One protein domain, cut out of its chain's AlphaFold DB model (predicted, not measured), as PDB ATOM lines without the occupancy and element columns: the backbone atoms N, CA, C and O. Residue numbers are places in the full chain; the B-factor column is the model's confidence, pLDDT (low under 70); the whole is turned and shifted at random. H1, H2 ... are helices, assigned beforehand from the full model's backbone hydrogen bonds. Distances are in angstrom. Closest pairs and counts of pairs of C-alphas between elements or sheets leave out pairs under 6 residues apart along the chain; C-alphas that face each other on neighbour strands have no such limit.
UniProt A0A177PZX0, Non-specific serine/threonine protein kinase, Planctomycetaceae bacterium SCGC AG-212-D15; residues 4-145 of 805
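What this domain is: This is residues 4 to 145 of the 805 residues of the protein "Non-specific serine/threonine protein kinase" of Planctomycetaceae bacterium SCGC AG-212-D15 (UniProt A0A177PZX0). Three helices, H1, H2 and H4, stand side by side in a row and run the same way, and long H6 crosses H4 with its residues 119 to 127, beyond which residues 128 to 145, of which 128 to 143 belong to H6, stick out as an arm. Short H5 packs on the beginning of H6. The printed part has 142 residues with six named helices, H1 to H6 in chain order, and no named strand: all helix. It is only just compact, close to loose, with a radius of gyration of the C-alphas of 17.1 A and spans of 56 by 40 by 29 A.

How they stand to each other: Start with H1, residues 4 to 19, which touches H2, residues 37 to 54, at a shallow tilt of 17 degrees; their closest C-alphas, Leu 7 and Leu 41, are 6.4 A apart. H2 touches the hub H4, residues 83 to 95, at 12 degrees, also shallow, closest at C-alphas Glu 51 and Val 92, 5.9 A. H3, residues 65 to 71, only just touches H4, with 3 pairs of C-alphas within 8 A, the closest Leu 65 and Glu 89 at 7.1 A. Residues 119 to 127 of H6, residues 113 to 143, touch H4 at a steep tilt of 48 degrees, C-alphas Arg 87 and Val 123 being closest at 6.5 A. H5, residues 102 to 108, touches H6, closest at C-alphas Ala 106 and Glu 113, 5.2 A, and is apart from H4. The helix packing is part aligned, part crossed. Every O i to N i+4 pair is within hydrogen-bond range in H1 to H5, and 26 of 27 in H6.

Where its parts are: Find C-alpha 4 at (-19.756, -12.503, 5.598), where H1 begins its 22.4 A. H2 measures 26.1 A, H4 18.2 A. H6 runs 42.7 A from C-alpha 113 at (-6.435, 14.060, 27.002) to C-alpha 143 at (23.388, -14.491, 16.288).

The domain as a whole: Look for the two farthest C-alphas at Ala 34 and Ile 145, 58.2 A apart. The printed part has no cut; H1 to H2 and H3 to H4 are long links. pLDDT is under 70 at residues 4 to 9, 11 to 12, 33 to 37 and 129 to 145.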
ATOM      1  N   TRP A   4     -21.179 -12.544   5.235       40.78
ATOM      2  CA  TRP A   4     -19.756 -12.503   5.598       40.78
ATOM      3  C   TRP A   4     -18.800 -12.957   4.486       40.78
ATOM      4  O   TRP A   4     -17.813 -12.278   4.247       40.78
ATOM      5  N   GLN A   5     -19.122 -14.008   3.720       46.19
ATOM      6  CA  GLN A   5     -18.331 -14.392   2.536       46.19
ATOM      7  C   GLN A   5     -18.323 -13.290   1.465       46.19
ATOM      8  O   GLN A   5     -17.336 -13.121   0.755       46.19
ATOM      9  N   ALA A   6     -19.421 -12.536   1.335       49.56
ATOM     10  CA  ALA A   6     -19.472 -11.380   0.448       49.56
ATOM     11  C   ALA A   6     -18.621 -10.213   0.958       49.56
ATOM     12  O   ALA A   6     -18.030  -9.513   0.141       49.56
ATOM     13  N   LEU A   7     -18.544 -10.015   2.277       53.62
ATOM     14  CA  LEU A   7     -17.705  -8.987   2.900       53.62
ATOM     15  C   LEU A   7     -16.212  -9.339   2.806       53.62
ATOM     16  O   LEU A   7     -15.434  -8.497   2.365       53.62
ATOM     17  N   ASP A   8     -15.827 -10.582   3.104       58.03
ATOM     18  CA  ASP A   8     -14.435 -11.045   3.017       58.03
ATOM     19  C   ASP A   8     -13.924 -11.007   1.573       58.03
ATOM     20  O   ASP A   8     -12.866 -10.444   1.302       58.03
ATOM     21  N   ALA A   9     -14.724 -11.476   0.606       62.84
ATOM     22  CA  ALA A   9     -14.375 -11.373  -0.813       62.84
ATOM     23  C   ALA A   9     -14.200  -9.913  -1.271       62.84
ATOM     24  O   ALA A   9     -13.403  -9.627  -2.166       62.84
ATOM     25  N   LYS A  10     -14.932  -8.970  -0.665       70.38
ATOM     26  CA  LYS A  10     -14.789  -7.533  -0.940       70.38
ATOM     27  C   LYS A  10     -13.517  -6.953  -0.322       70.38
ATOM     28  O   LYS A  10     -12.876  -6.144  -0.989       70.38
ATOM     29  N   LEU A  11     -13.132  -7.382   0.882       62.28
ATOM     30  CA  LEU A  11     -11.856  -7.017   1.510       62.28
ATOM     31  C   LEU A  11     -10.669  -7.554   0.704       62.28
ATOM     32  O   LEU A  11      -9.778  -6.786   0.347       62.28
ATOM     33  N   GLU A  12     -10.700  -8.832   0.319       66.81
ATOM     34  CA  GLU A  12      -9.660  -9.453  -0.510       66.81
ATOM     35  C   GLU A  12      -9.557  -8.789  -1.890       66.81
ATOM     36  O   GLU A  12      -8.462  -8.490  -2.372       66.81
ATOM     37  N   ALA A  13     -10.695  -8.497  -2.534       73.56
ATOM     38  CA  ALA A  13     -10.708  -7.808  -3.822       73.56
ATOM     39  C   ALA A  13     -10.162  -6.374  -3.723       73.56
ATOM     40  O   ALA A  13      -9.485  -5.913  -4.652       73.56
ATOM     41  N   PHE A  14     -10.449  -5.680  -2.616       80.88
ATOM     42  CA  PHE A  14      -9.935  -4.344  -2.325       80.88
ATOM     43  C   PHE A  14      -8.425  -4.368  -2.081       80.88
ATOM     44  O   PHE A  14      -7.689  -3.586  -2.686       80.88
ATOM     45  N   GLU A  15      -7.941  -5.318  -1.281       74.75
ATOM     46  CA  GLU A  15      -6.513  -5.494  -1.038       74.75
ATOM     47  C   GLU A  15      -5.759  -5.839  -2.329       74.75
ATOM     48  O   GLU A  15      -4.748  -5.219  -2.669       74.75
ATOM     49  N   ALA A  16      -6.292  -6.774  -3.115       74.38
ATOM     50  CA  ALA A  16      -5.714  -7.141  -4.399       74.38
ATOM     51  C   ALA A  16      -5.685  -5.950  -5.377       74.38
ATOM     52  O   ALA A  16      -4.784  -5.855  -6.212       74.38
ATOM     53  N   ALA A  17      -6.646  -5.020  -5.294       82.56
ATOM     54  CA  ALA A  17      -6.640  -3.802  -6.103       82.56
ATOM     55  C   ALA A  17      -5.496  -2.853  -5.720       82.56
ATOM     56  O   ALA A  17      -4.825  -2.329  -6.613       82.56
ATOM     57  N   TRP A  18      -5.218  -2.712  -4.423       85.62
ATOM     58  CA  TRP A  18      -4.042  -2.002  -3.921       85.62
ATOM     59  C   TRP A  18      -2.726  -2.661  -4.365       85.62
ATOM     60  O   TRP A  18      -1.817  -1.983  -4.847       85.62
ATOM     61  N   GLN A  19      -2.627  -3.991  -4.280       79.38
ATOM     62  CA  GLN A  19      -1.425  -4.744  -4.674       79.38
ATOM     63  C   GLN A  19      -1.120  -4.669  -6.178       79.38
ATOM     64  O   GLN A  19       0.043  -4.719  -6.579       79.38
ATOM     65  N   ARG A  20      -2.146  -4.489  -7.020       82.94
ATOM     66  CA  ARG A  20      -1.990  -4.238  -8.466       82.94
ATOM     67  C   ARG A  20      -1.482  -2.825  -8.795       82.94
ATOM     68  O   ARG A  20      -1.302  -2.511  -9.969       82.94
ATOM     69  N   GLY A  21      -1.241  -1.982  -7.788       75.94
ATOM     70  CA  GLY A  21      -0.670  -0.641  -7.942       75.94
ATOM     71  C   GLY A  21      -1.690   0.466  -8.230       75.94
ATOM     72  O   GLY A  21      -1.285   1.589  -8.530       75.94
ATOM     73  N   GLY A  22      -2.993   0.171  -8.149       79.38
ATOM     74  CA  GLY A  22      -4.060   1.174  -8.227       79.38
ATOM     75  C   GLY A  22      -4.443   1.720  -6.848       79.38
ATOM     76  O   GLY A  22      -4.161   1.093  -5.834       79.38
ATOM     77  N   VAL A  23      -5.122   2.875  -6.816       88.12
ATOM     78  CA  VAL A  23      -5.776   3.410  -5.605       88.12
ATOM     79  C   VAL A  23      -7.274   3.092  -5.697       88.12
ATOM     80  O   VAL A  23      -8.001   3.822  -6.380       88.12
ATOM     81  N   PRO A  24      -7.750   1.979  -5.110       89.81
ATOM     82  CA  PRO A  24      -9.155   1.594  -5.187       89.81
ATOM     83  C   PRO A  24     -10.062   2.591  -4.455       89.81
ATOM     84  O   PRO A  24      -9.735   3.104  -3.388       89.81
ATOM     85  N   ALA A  25     -11.244   2.857  -5.014       90.00
ATOM     86  CA  ALA A  25     -12.265   3.658  -4.344       90.00
ATOM     87  C   ALA A  25     -13.080   2.775  -3.388       90.00
ATOM     88  O   ALA A  25     -13.730   1.841  -3.851       90.00
ATOM     89  N   LEU A  26     -13.115   3.092  -2.086       87.75
ATOM     90  CA  LEU A  26     -13.851   2.310  -1.073       87.75
ATOM     91  C   LEU A  26     -15.323   2.088  -1.455       87.75
ATOM     92  O   LEU A  26     -15.859   0.997  -1.275       87.75
ATOM     93  N   SER A  27     -15.969   3.093  -2.055       87.94
ATOM     94  CA  SER A  27     -17.366   3.012  -2.497       87.94
ATOM     95  C   SER A  27     -17.632   1.903  -3.517       87.94
ATOM     96  O   SER A  27     -18.742   1.381  -3.540       87.94
ATOM     97  N   ALA A  28     -16.634   1.499  -4.312       87.12
ATOM     98  CA  ALA A  28     -16.765   0.406  -5.278       87.12
ATOM     99  C   ALA A  28     -16.871  -0.977  -4.609       87.12
ATOM    100  O   ALA A  28     -17.315  -1.934  -5.240       87.12
ATOM    101  N   PHE A  29     -16.486  -1.080  -3.334       84.88
ATOM    102  CA  PHE A  29     -16.465  -2.330  -2.578       84.88
ATOM    103  C   PHE A  29     -17.581  -2.383  -1.526       84.88
ATOM    104  O   PHE A  29     -17.916  -3.460  -1.041       84.88
ATOM    105  N   LEU A  30     -18.263  -1.274  -1.232       81.44
ATOM    106  CA  LEU A  30     -19.358  -1.247  -0.258       81.44
ATOM    107  C   LEU A  30     -20.698  -1.717  -0.864       81.44
ATOM    108  O   LEU A  30     -21.019  -1.369  -2.000       81.44
ATOM    109  N   PRO A  31     -21.506  -2.524  -0.146       71.88
ATOM    110  CA  PRO A  31     -22.881  -2.853  -0.552       71.88
ATOM    111  C   PRO A  31     -23.784  -1.609  -0.452       71.88
ATOM    112  O   PRO A  31     -23.464  -0.745   0.353       71.88
ATOM    113  N   PRO A  32     -24.883  -1.462  -1.214       71.62
ATOM    114  CA  PRO A  32     -25.765  -0.284  -1.141       71.62
ATOM    115  C   PRO A  32     -26.286   0.009   0.284       71.62
ATOM    116  O   PRO A  32     -26.315  -0.868   1.140       71.62
ATOM    117  N   ALA A  33     -26.657   1.269   0.543       58.81
ATOM    118  CA  ALA A  33     -26.743   1.903   1.869       58.81
ATOM    119  C   ALA A  33     -27.829   1.398   2.859       58.81
ATOM    120  O   ALA A  33     -28.173   2.130   3.781       58.81
ATOM    121  N   ALA A  34     -28.372   0.186   2.705       47.00
ATOM    122  CA  ALA A  34     -29.516  -0.290   3.495       47.00
ATOM    123  C   ALA A  34     -29.259  -1.509   4.409       47.00
ATOM    124  O   ALA A  34     -30.160  -1.870   5.160       47.00
ATOM    125  N   ASP A  35     -28.057  -2.102   4.423       51.50
ATOM    126  CA  ASP A  35     -27.765  -3.286   5.249       51.50
ATOM    127  C   ASP A  35     -26.752  -2.978   6.375       51.50
ATOM    128  O   ASP A  35     -25.641  -2.521   6.112       51.50
ATOM    129  N   GLY A  36     -27.105  -3.289   7.632       57.44
ATOM    130  CA  GLY A  36     -26.241  -3.197   8.831       57.44
ATOM    131  C   GLY A  36     -24.760  -3.637   8.696       57.44
ATOM    132  O   GLY A  36     -23.898  -2.895   9.158       57.44
ATOM    133  N   PRO A  37     -24.408  -4.747   8.012       59.81
ATOM    134  CA  PRO A  37     -23.022  -5.147   7.669       59.81
ATOM    135  C   PRO A  37     -22.170  -4.117   6.908       59.81
ATOM    136  O   PRO A  37     -20.958  -4.298   6.772       59.81
ATOM    137  N   ARG A  38     -22.776  -3.069   6.339       75.81
ATOM    138  CA  ARG A  38     -22.063  -2.060   5.548       75.81
ATOM    139  C   ARG A  38     -21.071  -1.258   6.391       75.81
ATOM    140  O   ARG A  38     -19.982  -0.984   5.899       75.81
ATOM    141  N   ILE A  39     -21.445  -0.882   7.616       76.00
ATOM    142  CA  ILE A  39     -20.597  -0.066   8.501       76.00
ATOM    143  C   ILE A  39     -19.391  -0.879   8.979       76.00
ATOM    144  O   ILE A  39     -18.270  -0.382   8.922       76.00
ATOM    145  N   ASP A  40     -19.595  -2.146   9.342       71.00
ATOM    146  CA  ASP A  40     -18.507  -3.037   9.762       71.00
ATOM    147  C   ASP A  40     -17.491  -3.250   8.628       71.00
ATOM    148  O   ASP A  40     -16.287  -3.105   8.825       71.00
ATOM    149  N   LEU A  41     -17.964  -3.502   7.401       74.50
ATOM    150  CA  LEU A  41     -17.080  -3.600   6.236       74.50
ATOM    151  C   LEU A  41     -16.382  -2.275   5.925       74.50
ATOM    152  O   LEU A  41     -15.215  -2.271   5.539       74.50
ATOM    153  N   LEU A  42     -17.087  -1.153   6.065       84.25
ATOM    154  CA  LEU A  42     -16.501   0.166   5.876       84.25
ATOM    155  C   LEU A  42     -15.360   0.405   6.871       84.25
ATOM    156  O   LEU A  42     -14.313   0.891   6.455       84.25
ATOM    157  N   HIS A  43     -15.522   0.021   8.138       79.50
ATOM    158  CA  HIS A  43     -14.458   0.125   9.139       79.50
ATOM    159  C   HIS A  43     -13.218  -0.676   8.727       79.50
ATOM    160  O   HIS A  43     -12.114  -0.135   8.732       79.50
ATOM    161  N   GLU A  44     -13.393  -1.928   8.307       77.88
ATOM    162  CA  GLU A  44     -12.275  -2.784   7.888       77.88
ATOM    163  C   GLU A  44     -11.600  -2.289   6.597       77.88
ATOM    164  O   GLU A  44     -10.371  -2.248   6.507       77.88
ATOM    165  N   LEU A  45     -12.379  -1.811   5.619       81.19
ATOM    166  CA  LEU A  45     -11.837  -1.201   4.400       81.19
ATOM    167  C   LEU A  45     -11.043   0.076   4.699       81.19
ATOM    168  O   LEU A  45     -10.014   0.299   4.069       81.19
ATOM    169  N   ILE A  46     -11.491   0.905   5.648       89.81
ATOM    170  CA  ILE A  46     -10.774   2.126   6.055       89.81
ATOM    171  C   ILE A  46      -9.439   1.780   6.703       89.81
ATOM    172  O   ILE A  46      -8.441   2.425   6.385       89.81
ATOM    173  N   LYS A  47      -9.399   0.771   7.581       85.00
ATOM    174  CA  LYS A  47      -8.148   0.329   8.216       85.00
ATOM    175  C   LYS A  47      -7.126  -0.105   7.167       85.00
ATOM    176  O   LYS A  47      -5.995   0.377   7.160       85.00
ATOM    177  N   LEU A  48      -7.567  -0.928   6.218       72.25
ATOM    178  CA  LEU A  48      -6.728  -1.404   5.124       72.25
ATOM    179  C   LEU A  48      -6.285  -0.255   4.196       72.25
ATOM    180  O   LEU A  48      -5.115  -0.156   3.834       72.25
ATOM    181  N   ASP A  49      -7.191   0.660   3.840       91.88
ATOM    182  CA  ASP A  49      -6.871   1.823   3.002       91.88
ATOM    183  C   ASP A  49      -5.870   2.773   3.679       91.88
ATOM    184  O   ASP A  49      -4.926   3.248   3.040       91.88
ATOM    185  N   LEU A  50      -6.030   3.010   4.986       92.44
ATOM    186  CA  LEU A  50      -5.082   3.761   5.810       92.44
ATOM    187  C   LEU A  50      -3.695   3.120   5.763       92.44
ATOM    188  O   LEU A  50      -2.716   3.821   5.493       92.44
ATOM    189  N   GLU A  51      -3.605   1.805   5.953       87.75
ATOM    190  CA  GLU A  51      -2.336   1.083   5.903       87.75
ATOM    191  C   GLU A  51      -1.630   1.285   4.554       87.75
ATOM    192  O   GLU A  51      -0.475   1.719   4.500       87.75
ATOM    193  N   TYR A  52      -2.333   1.050   3.443       88.56
ATOM    194  CA  TYR A  52      -1.747   1.162   2.106       88.56
ATOM    195  C   TYR A  52      -1.395   2.601   1.705       88.56
ATOM    196  O   TYR A  52      -0.375   2.808   1.040       88.56
ATOM    197  N   ARG A  53      -2.170   3.612   2.116       92.50
ATOM    198  CA  ARG A  53      -1.860   5.033   1.847       92.50
ATOM    199  C   ARG A  53      -0.651   5.534   2.620       92.50
ATOM    200  O   ARG A  53       0.129   6.330   2.100       92.50
ATOM    201  N   TRP A  54      -0.490   5.084   3.860       90.81
ATOM    202  CA  TRP A  54       0.585   5.543   4.740       90.81
ATOM    203  C   TRP A  54       1.888   4.750   4.588       90.81
ATOM    204  O   TRP A  54       2.922   5.183   5.103       90.81
ATOM    205  N   ARG A  55       1.895   3.652   3.816       87.69
ATOM    206  CA  ARG A  55       3.128   2.938   3.451       87.69
ATOM    207  C   ARG A  55       4.160   3.887   2.814       87.69
ATOM    208  O   ARG A  55       3.811   4.648   1.910       87.69
ATOM    209  N   PRO A  56       5.454   3.799   3.183       81.25
ATOM    210  CA  PRO A  56       6.500   4.663   2.625       81.25
ATOM    211  C   PRO A  56       6.616   4.619   1.094       81.25
ATOM    212  O   PRO A  56       6.951   5.622   0.475       81.25
ATOM    213  N   ALA A  57       6.321   3.467   0.484       79.75
ATOM    214  CA  ALA A  57       6.370   3.260  -0.964       79.75
ATOM    215  C   ALA A  57       5.081   3.677  -1.702       79.75
ATOM    216  O   ALA A  57       5.027   3.601  -2.932       79.75
ATOM    217  N   SER A  58       4.035   4.079  -0.973       85.00
ATOM    218  CA  SER A  58       2.757   4.459  -1.565       85.00
ATOM    219  C   SER A  58       2.853   5.823  -2.239       85.00
ATOM    220  O   SER A  58       3.372   6.779  -1.669       85.00
ATOM    221  N   LYS A  59       2.328   5.915  -3.464       84.62
ATOM    222  CA  LYS A  59       2.184   7.182  -4.201       84.62
ATOM    223  C   LYS A  59       0.818   7.838  -3.977       84.62
ATOM    224  O   LYS A  59       0.542   8.880  -4.565       84.62
ATOM    225  N   ALA A  60      -0.051   7.205  -3.192       87.81
ATOM    226  CA  ALA A  60      -1.384   7.707  -2.913       87.81
ATOM    227  C   ALA A  60      -1.356   8.853  -1.897       87.81
ATOM    228  O   ALA A  60      -0.455   8.956  -1.065       87.81
ATOM    229  N   GLU A  61      -2.378   9.703  -1.944       91.56
ATOM    230  CA  GLU A  61      -2.571  10.748  -0.945       91.56
ATOM    231  C   GLU A  61      -2.804  10.132   0.445       91.56
ATOM    232  O   GLU A  61      -3.633   9.228   0.606       91.56
ATOM    233  N   ARG A  62      -2.077  10.636   1.447       92.88
ATOM    234  CA  ARG A  62      -2.173  10.198   2.844       92.88
ATOM    235  C   ARG A  62      -3.375  10.845   3.513       92.88
ATOM    236  O   ARG A  62      -3.338  12.020   3.863       92.88
ATOM    237  N   TRP A  63      -4.437  10.072   3.678       94.62
ATOM    238  CA  TRP A  63      -5.664  10.546   4.309       94.62
ATOM    239  C   TRP A  63      -5.624  10.409   5.826       94.62
ATOM    240  O   TRP A  63      -5.022   9.481   6.364       94.62
ATOM    241  N   LEU A  64      -6.312  11.330   6.491       95.25
ATOM    242  CA  LEU A  64      -6.695  11.230   7.894       95.25
ATOM    243  C   LEU A  64      -8.175  10.828   7.994       95.25
ATOM    244  O   LEU A  64      -8.910  10.907   7.005       95.25
ATOM    245  N   LEU A  65      -8.626  10.418   9.178       95.56
ATOM    246  CA  LEU A  65     -10.000   9.976   9.444       95.56
ATOM    247  C   LEU A  65     -11.060  11.031   9.100       95.56
ATOM    248  O   LEU A  65     -12.163  10.663   8.700       95.56
ATOM    249  N   GLU A  66     -10.725  12.323   9.151       94.62
ATOM    250  CA  GLU A  66     -11.571  13.430   8.685       94.62
ATOM    251  C   GLU A  66     -12.045  13.224   7.244       94.62
ATOM    252  O   GLU A  66     -13.206  13.472   6.920       94.62
ATOM    253  N   GLU A  67     -11.147  12.760   6.376       94.94
ATOM    254  CA  GLU A  67     -11.434  12.584   4.957       94.94
ATOM    255  C   GLU A  67     -12.376  11.396   4.723       94.94
ATOM    256  O   GLU A  67     -13.249  11.459   3.856       94.94
ATOM    257  N   TYR A  68     -12.270  10.349   5.545       94.81
ATOM    258  CA  TYR A  68     -13.202   9.222   5.512       94.81
ATOM    259  C   TYR A  68     -14.575   9.613   6.060       94.81
ATOM    260  O   TYR A  68     -15.572   9.318   5.410       94.81
ATOM    261  N   VAL A  69     -14.644  10.356   7.170       93.75
ATOM    262  CA  VAL A  69     -15.912  10.882   7.715       93.75
ATOM    263  C   VAL A  69     -16.609  11.805   6.714       93.75
ATOM    264  O   VAL A  69     -17.821  11.724   6.524       93.75
ATOM    265  N   ARG A  70     -15.850  12.654   6.010       93.88
ATOM    266  CA  ARG A  70     -16.388  13.543   4.970       93.88
ATOM    267  C   ARG A  70     -16.983  12.769   3.790       93.88
ATOM    268  O   ARG A  70     -17.970  13.212   3.204       93.88
ATOM    269  N   ARG A  71     -16.366  11.647   3.406       91.44
ATOM    270  CA  ARG A  71     -16.788  10.813   2.266       91.44
ATOM    271  C   ARG A  71     -17.862   9.791   2.626       91.44
ATOM    272  O   ARG A  71     -18.645   9.425   1.754       91.44
ATOM    273  N   PHE A  72     -17.898   9.362   3.881       91.75
ATOM    274  CA  PHE A  72     -18.828   8.371   4.407       91.75
ATOM    275  C   PHE A  72     -19.486   8.907   5.687       91.75
ATOM    276  O   PHE A  72     -19.088   8.530   6.792       91.75
ATOM    277  N   PRO A  73     -20.506   9.781   5.559       88.31
ATOM    278  CA  PRO A  73     -21.196  10.377   6.708       88.31
ATOM    279  C   PRO A  73     -21.833   9.350   7.658       88.31
ATOM    280  O   PRO A  73     -22.088   9.663   8.819       88.31
ATOM    281  N   GLU A  74     -22.068   8.121   7.187       85.44
ATOM    282  CA  GLU A  74     -22.548   6.985   7.987       85.44
ATOM    283  C   GLU A  74     -21.604   6.544   9.121       85.44
ATOM    284  O   GLU A  74     -22.055   5.867  10.039       85.44
ATOM    285  N   LEU A  75     -20.331   6.964   9.109       85.31
ATOM    286  CA  LEU A  75     -19.390   6.769  10.226       85.31
ATOM    287  C   LEU A  75     -19.736   7.620  11.457       85.31
ATOM    288  O   LEU A  75     -19.201   7.396  12.543       85.31
ATOM    289  N   GLY A  76     -20.608   8.616  11.289       87.38
ATOM    290  CA  GLY A  76     -20.923   9.586  12.325       87.38
ATOM    291  C   GLY A  76     -19.822  10.640  12.524       87.38
ATOM    292  O   GLY A  76     -18.841  10.702  11.780       87.38
ATOM    293  N   PRO A  77     -19.999  11.538  13.507       90.81
ATOM    294  CA  PRO A  77     -19.047  12.609  13.774       90.81
ATOM    295  C   PRO A  77     -17.739  12.064  14.361       90.81
ATOM    296  O   PRO A  77     -17.751  11.096  15.116       90.81
ATOM    297  N   LEU A  78     -16.622  12.766  14.128       88.94
ATOM    298  CA  LEU A  78     -15.302  12.408  14.677       88.94
ATOM    299  C   LEU A  78     -15.322  12.182  16.196       88.94
ATOM    300  O   LEU A  78     -14.644  11.291  16.695       88.94
ATOM    301  N   ALA A  79     -16.141  12.935  16.935       86.56
ATOM    302  CA  ALA A  79     -16.259  12.773  18.382       86.56
ATOM    303  C   ALA A  79     -16.776  11.390  18.822       86.56
ATOM    304  O   ALA A  79     -16.432  10.917  19.905       86.56
ATOM    305  N   GLY A  80     -17.581  10.743  17.976       82.50
ATOM    306  CA  GLY A  80     -18.152   9.416  18.207       82.50
ATOM    307  C   GLY A  80     -17.461   8.299  17.430       82.50
ATOM    308  O   GLY A  80     -17.969   7.182  17.432       82.50
ATOM    309  N   LEU A  81     -16.337   8.580  16.759       88.31
ATOM    310  CA  LEU A  81     -15.645   7.580  15.950       88.31
ATOM    311  C   LEU A  81     -15.121   6.438  16.827       88.31
ATOM    312  O   LEU A  81     -14.682   6.671  17.957       88.31
ATOM    313  N   ALA A  82     -15.143   5.217  16.299       84.88
ATOM    314  CA  ALA A  82     -14.713   4.034  17.026       84.88
ATOM    315  C   ALA A  82     -13.200   4.051  17.332       84.88
ATOM    316  O   ALA A  82     -12.377   4.530  16.546       84.88
ATOM    317  N   ASP A  83     -12.837   3.544  18.514       86.31
ATOM    318  CA  ASP A  83     -11.464   3.569  19.039       86.31
ATOM    319  C   ASP A  83     -10.477   2.824  18.139       86.31
ATOM    320  O   ASP A  83      -9.314   3.205  18.050       86.31
ATOM    321  N   ASP A  84     -10.933   1.768  17.474       76.44
ATOM    322  CA  ASP A  84     -10.146   0.948  16.557       76.44
ATOM    323  C   ASP A  84      -9.666   1.735  15.330       76.44
ATOM    324  O   ASP A  84      -8.494   1.638  14.976       76.44
ATOM    325  N   LEU A  85     -10.512   2.579  14.737       85.44
ATOM    326  CA  LEU A  85     -10.121   3.455  13.628       85.44
ATOM    327  C   LEU A  85      -9.094   4.504  14.071       85.44
ATOM    328  O   LEU A  85      -8.101   4.730  13.379       85.44
ATOM    329  N   ILE A  86      -9.295   5.108  15.248       92.56
ATOM    330  CA  ILE A  86      -8.366   6.097  15.824       92.56
ATOM    331  C   ILE A  86      -6.997   5.457  16.092       92.56
ATOM    332  O   ILE A  86      -5.959   6.059  15.802       92.56
ATOM    333  N   ARG A  87      -6.992   4.230  16.630       90.88
ATOM    334  CA  ARG A  87      -5.771   3.440  16.842       90.88
ATOM    335  C   ARG A  87      -5.062   3.144  15.528       90.88
ATOM    336  O   ARG A  87      -3.841   3.281  15.484       90.88
ATOM    337  N   GLU A  88      -5.807   2.786  14.486       88.38
ATOM    338  CA  GLU A  88      -5.238   2.471  13.177       88.38
ATOM    339  C   GLU A  88      -4.574   3.699  12.542       88.38
ATOM    340  O   GLU A  88      -3.399   3.631  12.182       88.38
ATOM    341  N   GLU A  89      -5.252   4.858  12.497       94.88
ATOM    342  CA  GLU A  89      -4.647   6.100  11.980       94.88
ATOM    343  C   GLU A  89      -3.361   6.448  12.745       94.88
ATOM    344  O   GLU A  89      -2.325   6.754  12.143       94.88
ATOM    345  N   TYR A  90      -3.404   6.372  14.077       93.31
ATOM    346  CA  TYR A  90      -2.234   6.636  14.907       93.31
ATOM    347  C   TYR A  90      -1.089   5.667  14.597       93.31
ATOM    348  O   TYR A  90       0.055   6.095  14.406       93.31
ATOM    349  N   GLY A  91      -1.398   4.372  14.490       87.94
ATOM    350  CA  GLY A  91      -0.443   3.314  14.183       87.94
ATOM    351  C   GLY A  91       0.250   3.518  12.839       87.94
ATOM    352  O   GLY A  91       1.485   3.509  12.780       87.94
ATOM    353  N   VAL A  92      -0.511   3.772  11.770       89.12
ATOM    354  CA  VAL A  92       0.052   3.958  10.421       89.12
ATOM    355  C   VAL A  92       0.853   5.259  10.300       89.12
ATOM    356  O   VAL A  92       1.899   5.286   9.648       89.12
ATOM    357  N   ARG A  93       0.440   6.328  10.997       92.62
ATOM    358  CA  ARG A  93       1.190   7.597  11.060       92.62
ATOM    359  C   ARG A  93       2.543   7.413  11.732       92.62
ATOM    360  O   ARG A  93       3.558   7.870  11.204       92.62
ATOM    361  N   ARG A  94       2.565   6.710  12.864       87.69
ATOM    362  CA  ARG A  94       3.798   6.362  13.583       87.69
ATOM    363  C   ARG A  94       4.705   5.473  12.731       87.69
ATOM    364  O   ARG A  94       5.902   5.732  12.656       87.69
ATOM    365  N   ALA A  95       4.138   4.485  12.032       80.81
ATOM    366  CA  ALA A  95       4.877   3.616  11.109       80.81
ATOM    367  C   ALA A  95       5.538   4.389   9.955       80.81
ATOM    368  O   ALA A  95       6.646   4.059   9.537       80.81
ATOM    369  N   ALA A  96       4.881   5.441   9.467       84.62
ATOM    370  CA  ALA A  96       5.397   6.318   8.420       84.62
ATOM    371  C   ALA A  96       6.402   7.374   8.926       84.62
ATOM    372  O   ALA A  96       6.829   8.226   8.143       84.62
ATOM    373  N   GLY A  97       6.762   7.348  10.215       84.31
ATOM    374  CA  GLY A  97       7.718   8.268  10.835       84.31
ATOM    375  C   GLY A  97       7.124   9.591  11.331       84.31
ATOM    376  O   GLY A  97       7.879  10.475  11.732       84.31
ATOM    377  N   ALA A  98       5.798   9.758  11.326       85.56
ATOM    378  CA  ALA A  98       5.165  10.932  11.924       85.56
ATOM    379  C   ALA A  98       5.133  10.827  13.461       85.56
ATOM    380  O   ALA A  98       5.061   9.733  14.021       85.56
ATOM    381  N   GLN A  99       5.126  11.973  14.148       86.69
ATOM    382  CA  GLN A  99       5.036  12.060  15.613       86.69
ATOM    383  C   GLN A  99       3.742  12.765  16.060       86.69
ATOM    384  O   GLN A  99       3.790  13.903  16.514       86.69
ATOM    385  N   PRO A 100       2.569  12.125  15.898       85.69
ATOM    386  CA  PRO A 100       1.301  12.682  16.367       85.69
ATOM    387  C   PRO A 100       1.262  12.856  17.892       85.69
ATOM    388  O   PRO A 100       1.632  11.947  18.641       85.69
ATOM    389  N   GLU A 101       0.764  14.006  18.348       90.50
ATOM    390  CA  GLU A 101       0.669  14.343  19.773       90.50
ATOM    391  C   GLU A 101      -0.688  13.955  20.382       90.50
ATOM    392  O   GLU A 101      -1.737  14.039  19.743       90.50
ATOM    393  N   VAL A 102      -0.698  13.610  21.676       90.44
ATOM    394  CA  VAL A 102      -1.941  13.290  22.411       90.44
ATOM    395  C   VAL A 102      -2.931  14.459  22.377       90.44
ATOM    396  O   VAL A 102      -4.124  14.242  22.173       90.44
ATOM    397  N   GLY A 103      -2.443  15.693  22.539       88.94
ATOM    398  CA  GLY A 103      -3.276  16.899  22.511       88.94
ATOM    399  C   GLY A 103      -3.889  17.177  21.133       88.94
ATOM    400  O   GLY A 103      -5.002  17.692  21.048       88.94
ATOM    401  N   GLU A 104      -3.211  16.789  20.046       93.00
ATOM    402  CA  GLU A 104      -3.759  16.842  18.683       93.00
ATOM    403  C   GLU A 104      -4.980  15.922  18.569       93.00
ATOM    404  O   GLU A 104      -6.056  16.369  18.173       93.00
ATOM    405  N   TYR A 105      -4.836  14.658  18.971       94.25
ATOM    406  CA  TYR A 105      -5.913  13.670  18.889       94.25
ATOM    407  C   TYR A 105      -7.069  13.999  19.842       94.25
ATOM    408  O   TYR A 105      -8.233  13.895  19.462       94.25
ATOM    409  N   ALA A 106      -6.775  14.461  21.059       92.00
ATOM    410  CA  ALA A 106      -7.800  14.894  22.006       92.00
ATOM    411  C   ALA A 106      -8.673  16.022  21.422       92.00
ATOM    412  O   ALA A 106      -9.899  15.952  21.511       92.00
ATOM    413  N   ARG A 107      -8.059  17.011  20.748       93.69
ATOM    414  CA  ARG A 107      -8.785  18.094  20.060       93.69
ATOM    415  C   ARG A 107      -9.572  17.599  18.847       93.69
ATOM    416  O   ARG A 107     -10.741  17.945  18.722       93.69
ATOM    417  N   ARG A 108      -8.955  16.791  17.976       93.75
ATOM    418  CA  ARG A 108      -9.583  16.289  16.736       93.75
ATOM    419  C   ARG A 108     -10.813  15.424  17.012       93.75
ATOM    420  O   ARG A 108     -11.833  15.578  16.350       93.75
ATOM    421  N   PHE A 109     -10.732  14.563  18.023       93.94
ATOM    422  CA  PHE A 109     -11.805  13.635  18.383       93.94
ATOM    423  C   PHE A 109     -12.655  14.125  19.568       93.94
ATOM    424  O   PHE A 109     -13.486  13.376  20.063       93.94
ATOM    425  N   GLY A 110     -12.463  15.354  20.063       90.38
ATOM    426  CA  GLY A 110     -13.269  15.915  21.158       90.38
ATOM    427  C   GLY A 110     -13.265  15.082  22.450       90.38
ATOM    428  O   GLY A 110     -14.262  15.060  23.171       90.38
ATOM    429  N   ARG A 111     -12.167  14.369  22.737       90.62
ATOM    430  CA  ARG A 111     -12.027  13.480  23.904       90.62
ATOM    431  C   ARG A 111     -11.088  14.081  24.943       90.62
ATOM    432  O   ARG A 111     -10.235  14.904  24.620       90.62
ATOM    433  N   SER A 112     -11.200  13.641  26.197       93.06
ATOM    434  CA  SER A 112     -10.260  14.071  27.236       93.06
ATOM    435  C   SER A 112      -8.837  13.603  26.910       93.06
ATOM    436  O   SER A 112      -8.629  12.485  26.425       93.06
ATOM    437  N   GLU A 113      -7.837  14.435  27.216       90.81
ATOM    438  CA  GLU A 113      -6.435  14.060  27.002       90.81
ATOM    439  C   GLU A 113      -6.055  12.782  27.754       90.81
ATOM    440  O   GLU A 113      -5.253  12.002  27.255       90.81
ATOM    441  N   ALA A 114      -6.645  12.529  28.926       86.75
ATOM    442  CA  ALA A 114      -6.410  11.308  29.694       86.75
ATOM    443  C   ALA A 114      -6.899  10.047  28.957       86.75
ATOM    444  O   ALA A 114      -6.154   9.071  28.858       86.75
ATOM    445  N   ALA A 115      -8.115  10.074  28.399       81.94
ATOM    446  CA  ALA A 115      -8.654   8.950  27.634       81.94
ATOM    447  C   ALA A 115      -7.834   8.697  26.362       81.94
ATOM    448  O   ALA A 115      -7.490   7.554  26.057       81.94
ATOM    449  N   MET A 116      -7.457   9.771  25.662       91.75
ATOM    450  CA  MET A 116      -6.641   9.666  24.456       91.75
ATOM    451  C   MET A 116      -5.234   9.151  24.770       91.75
ATOM    452  O   MET A 116      -4.740   8.248  24.103       91.75
ATOM    453  N   ARG A 117      -4.611   9.634  25.848       91.19
ATOM    454  CA  ARG A 117      -3.303   9.154  26.310       91.19
ATOM    455  C   ARG A 117      -3.315   7.648  26.562       91.19
ATOM    456  O   ARG A 117      -2.427   6.960  26.073       91.19
ATOM    457  N   GLY A 118      -4.333   7.133  27.254       84.38
ATOM    458  CA  GLY A 118      -4.465   5.697  27.515       84.38
ATOM    459  C   GLY A 118      -4.709   4.858  26.254       84.38
ATOM    460  O   GLY A 118      -4.268   3.713  26.179       84.38
ATOM    461  N   LEU A 119      -5.398   5.401  25.248       83.31
ATOM    462  CA  LEU A 119      -5.586   4.734  23.957       83.31
ATOM    463  C   LEU A 119      -4.272   4.666  23.162       83.31
ATOM    464  O   LEU A 119      -3.866   3.585  22.746       83.31
ATOM    465  N   LEU A 120      -3.586   5.801  23.006       91.12
ATOM    466  CA  LEU A 120      -2.381   5.911  22.178       91.12
ATOM    467  C   LEU A 120      -1.166   5.211  22.803       91.12
ATOM    468  O   LEU A 120      -0.407   4.554  22.096       91.12
ATOM    469  N   GLN A 121      -1.020   5.260  24.134       86.00
ATOM    470  CA  GLN A 121       0.038   4.525  24.840       86.00
ATOM    471  C   GLN A 121      -0.075   3.010  24.660       86.00
ATOM    472  O   GLN A 121       0.948   2.336  24.602       86.00
ATOM    473  N   ARG A 122      -1.296   2.466  24.550       78.19
ATOM    474  CA  ARG A 122      -1.497   1.039  24.254       78.19
ATOM    475  C   ARG A 122      -1.001   0.688  22.855       78.19
ATOM    476  O   ARG A 122      -0.284  -0.293  22.718       78.19
ATOM    477  N   VAL A 123      -1.287   1.527  21.857       79.88
ATOM    478  CA  VAL A 123      -0.783   1.335  20.486       79.88
ATOM    479  C   VAL A 123       0.743   1.417  20.438       79.88
ATOM    480  O   VAL A 123       1.388   0.575  19.820       79.88
ATOM    481  N   ASP A 124       1.343   2.396  21.116       83.94
ATOM    482  CA  ASP A 124       2.801   2.509  21.200       83.94
ATOM    483  C   ASP A 124       3.440   1.306  21.911       83.94
ATOM    484  O   ASP A 124       4.477   0.818  21.468       83.94
ATOM    485  N   ALA A 125       2.819   0.803  22.983       75.62
ATOM    486  CA  ALA A 125       3.298  -0.373  23.708       75.62
ATOM    487  C   ALA A 125       3.205  -1.656  22.865       75.62
ATOM    488  O   ALA A 125       4.168  -2.420  22.817       75.62
ATOM    489  N   GLU A 126       2.085  -1.871  22.171       72.12
ATOM    490  CA  GLU A 126       1.883  -3.000  21.252       72.12
ATOM    491  C   GLU A 126       2.921  -2.984  20.124       72.12
ATOM    492  O   GLU A 126       3.587  -3.988  19.873       72.12
ATOM    493  N   ARG A 127       3.140  -1.817  19.505       72.69
ATOM    494  CA  ARG A 127       4.133  -1.655  18.434       72.69
ATOM    495  C   ARG A 127       5.564  -1.816  18.930       72.69
ATOM    496  O   ARG A 127       6.373  -2.428  18.240       72.69
ATOM    497  N   ALA A 128       5.896  -1.286  20.107       70.94
ATOM    498  CA  ALA A 128       7.218  -1.461  20.702       70.94
ATOM    499  C   ALA A 128       7.502  -2.938  21.018       70.94
ATOM    500  O   ALA A 128       8.621  -3.401  20.812       70.94
ATOM    501  N   ASP A 129       6.496  -3.689  21.469       60.50
ATOM    502  CA  ASP A 129       6.612  -5.127  21.716       60.50
ATOM    503  C   ASP A 129       6.722  -5.926  20.405       60.50
ATOM    504  O   ASP A 129       7.583  -6.795  20.290       60.50
ATOM    505  N   GLU A 130       5.937  -5.608  19.370       50.78
ATOM    506  CA  GLU A 130       6.066  -6.222  18.038       50.78
ATOM    507  C   GLU A 130       7.426  -5.954  17.390       50.78
ATOM    508  O   GLU A 130       8.068  -6.884  16.895       50.78
ATOM    509  N   GLN A 131       7.897  -4.708  17.445       56.38
ATOM    510  CA  GLN A 131       9.206  -4.302  16.947       56.38
ATOM    511  C   GLN A 131      10.318  -5.014  17.728       56.38
ATOM    512  O   GLN A 131      11.174  -5.654  17.123       56.38
ATOM    513  N   ALA A 132      10.259  -5.015  19.063       54.69
ATOM    514  CA  ALA A 132      11.225  -5.724  19.898       54.69
ATOM    515  C   ALA A 132      11.199  -7.243  19.660       54.69
ATOM    516  O   ALA A 132      12.234  -7.898  19.760       54.69
ATOM    517  N   ARG A 133      10.042  -7.834  19.336       47.25
ATOM    518  CA  ARG A 133       9.924  -9.255  18.965       47.25
ATOM    519  C   ARG A 133      10.519  -9.533  17.592       47.25
ATOM    520  O   ARG A 133      11.248 -10.512  17.458       47.25
ATOM    521  N   ALA A 134      10.240  -8.690  16.599       42.38
ATOM    522  CA  ALA A 134      10.806  -8.800  15.258       42.38
ATOM    523  C   ALA A 134      12.330  -8.625  15.284       42.38
ATOM    524  O   ALA A 134      13.044  -9.440  14.705       42.38
ATOM    525  N   GLU A 135      12.825  -7.639  16.033       46.47
ATOM    526  CA  GLU A 135      14.249  -7.374  16.239       46.47
ATOM    527  C   GLU A 135      14.911  -8.509  17.014       46.47
ATOM    528  O   GLU A 135      15.899  -9.045  16.537       46.47
ATOM    529  N   ARG A 136      14.339  -8.990  18.127       47.16
ATOM    530  CA  ARG A 136      14.862 -10.174  18.839       47.16
ATOM    531  C   ARG A 136      14.844 -11.432  17.977       47.16
ATOM    532  O   ARG A 136      15.691 -12.293  18.172       47.16
ATOM    533  N   PHE A 137      13.892 -11.568  17.057       39.12
ATOM    534  CA  PHE A 137      13.799 -12.705  16.143       39.12
ATOM    535  C   PHE A 137      14.829 -12.617  15.008       39.12
ATOM    536  O   PHE A 137      15.491 -13.611  14.712       39.12
ATOM    537  N   GLN A 138      15.011 -11.437  14.406       37.72
ATOM    538  CA  GLN A 138      16.064 -11.179  13.419       37.72
ATOM    539  C   GLN A 138      17.455 -11.271  14.045       37.72
ATOM    540  O   GLN A 138      18.335 -11.897  13.464       37.72
ATOM    541  N   GLN A 139      17.623 -10.705  15.238       37.47
ATOM    542  CA  GLN A 139      18.853 -10.724  16.013       37.47
ATOM    543  C   GLN A 139      19.188 -12.149  16.453       37.47
ATOM    544  O   GLN A 139      20.301 -12.600  16.211       37.47
ATOM    545  N   ALA A 140      18.214 -12.914  16.960       37.66
ATOM    546  CA  ALA A 140      18.404 -14.336  17.230       37.66
ATOM    547  C   ALA A 140      18.780 -15.100  15.951       37.66
ATOM    548  O   ALA A 140      19.714 -15.887  15.986       37.66
ATOM    549  N   GLN A 141      18.139 -14.841  14.802       35.25
ATOM    550  CA  GLN A 141      18.542 -15.452  13.526       35.25
ATOM    551  C   GLN A 141      19.965 -15.071  13.085       35.25
ATOM    552  O   GLN A 141      20.651 -15.921  12.522       35.25
ATOM    553  N   SER A 142      20.410 -13.834  13.322       35.38
ATOM    554  CA  SER A 142      21.762 -13.376  12.970       35.38
ATOM    555  C   SER A 142      22.843 -13.822  13.958       35.38
ATOM    556  O   SER A 142      23.993 -13.985  13.564       35.38
ATOM    557  N   GLU A 143      22.482 -14.034  15.225       36.88
ATOM    558  CA  GLU A 143      23.388 -14.491  16.288       36.88
ATOM    559  C   GLU A 143      23.640 -16.004  16.228       36.88
ATOM    560  O   GLU A 143      24.635 -16.484  16.760       36.88
ATOM    561  N   LEU A 144      22.775 -16.763  15.546       36.25
ATOM    562  CA  LEU A 144      22.891 -18.221  15.457       36.25
ATOM    563  C   LEU A 144      23.858 -18.712  14.383       36.25
ATOM    564  O   LEU A 144      24.368 -19.823  14.505       36.25
ATOM    565  N   ILE A 145      24.109 -17.925  13.333       37.12
ATOM    566  CA  ILE A 145      25.107 -18.236  12.305       37.12
ATOM    567  C   ILE A 145      25.613 -16.910  11.716       37.12
ATOM    568  O   ILE A 145      24.794 -16.154  11.191       37.12
TER     569      ILE A 145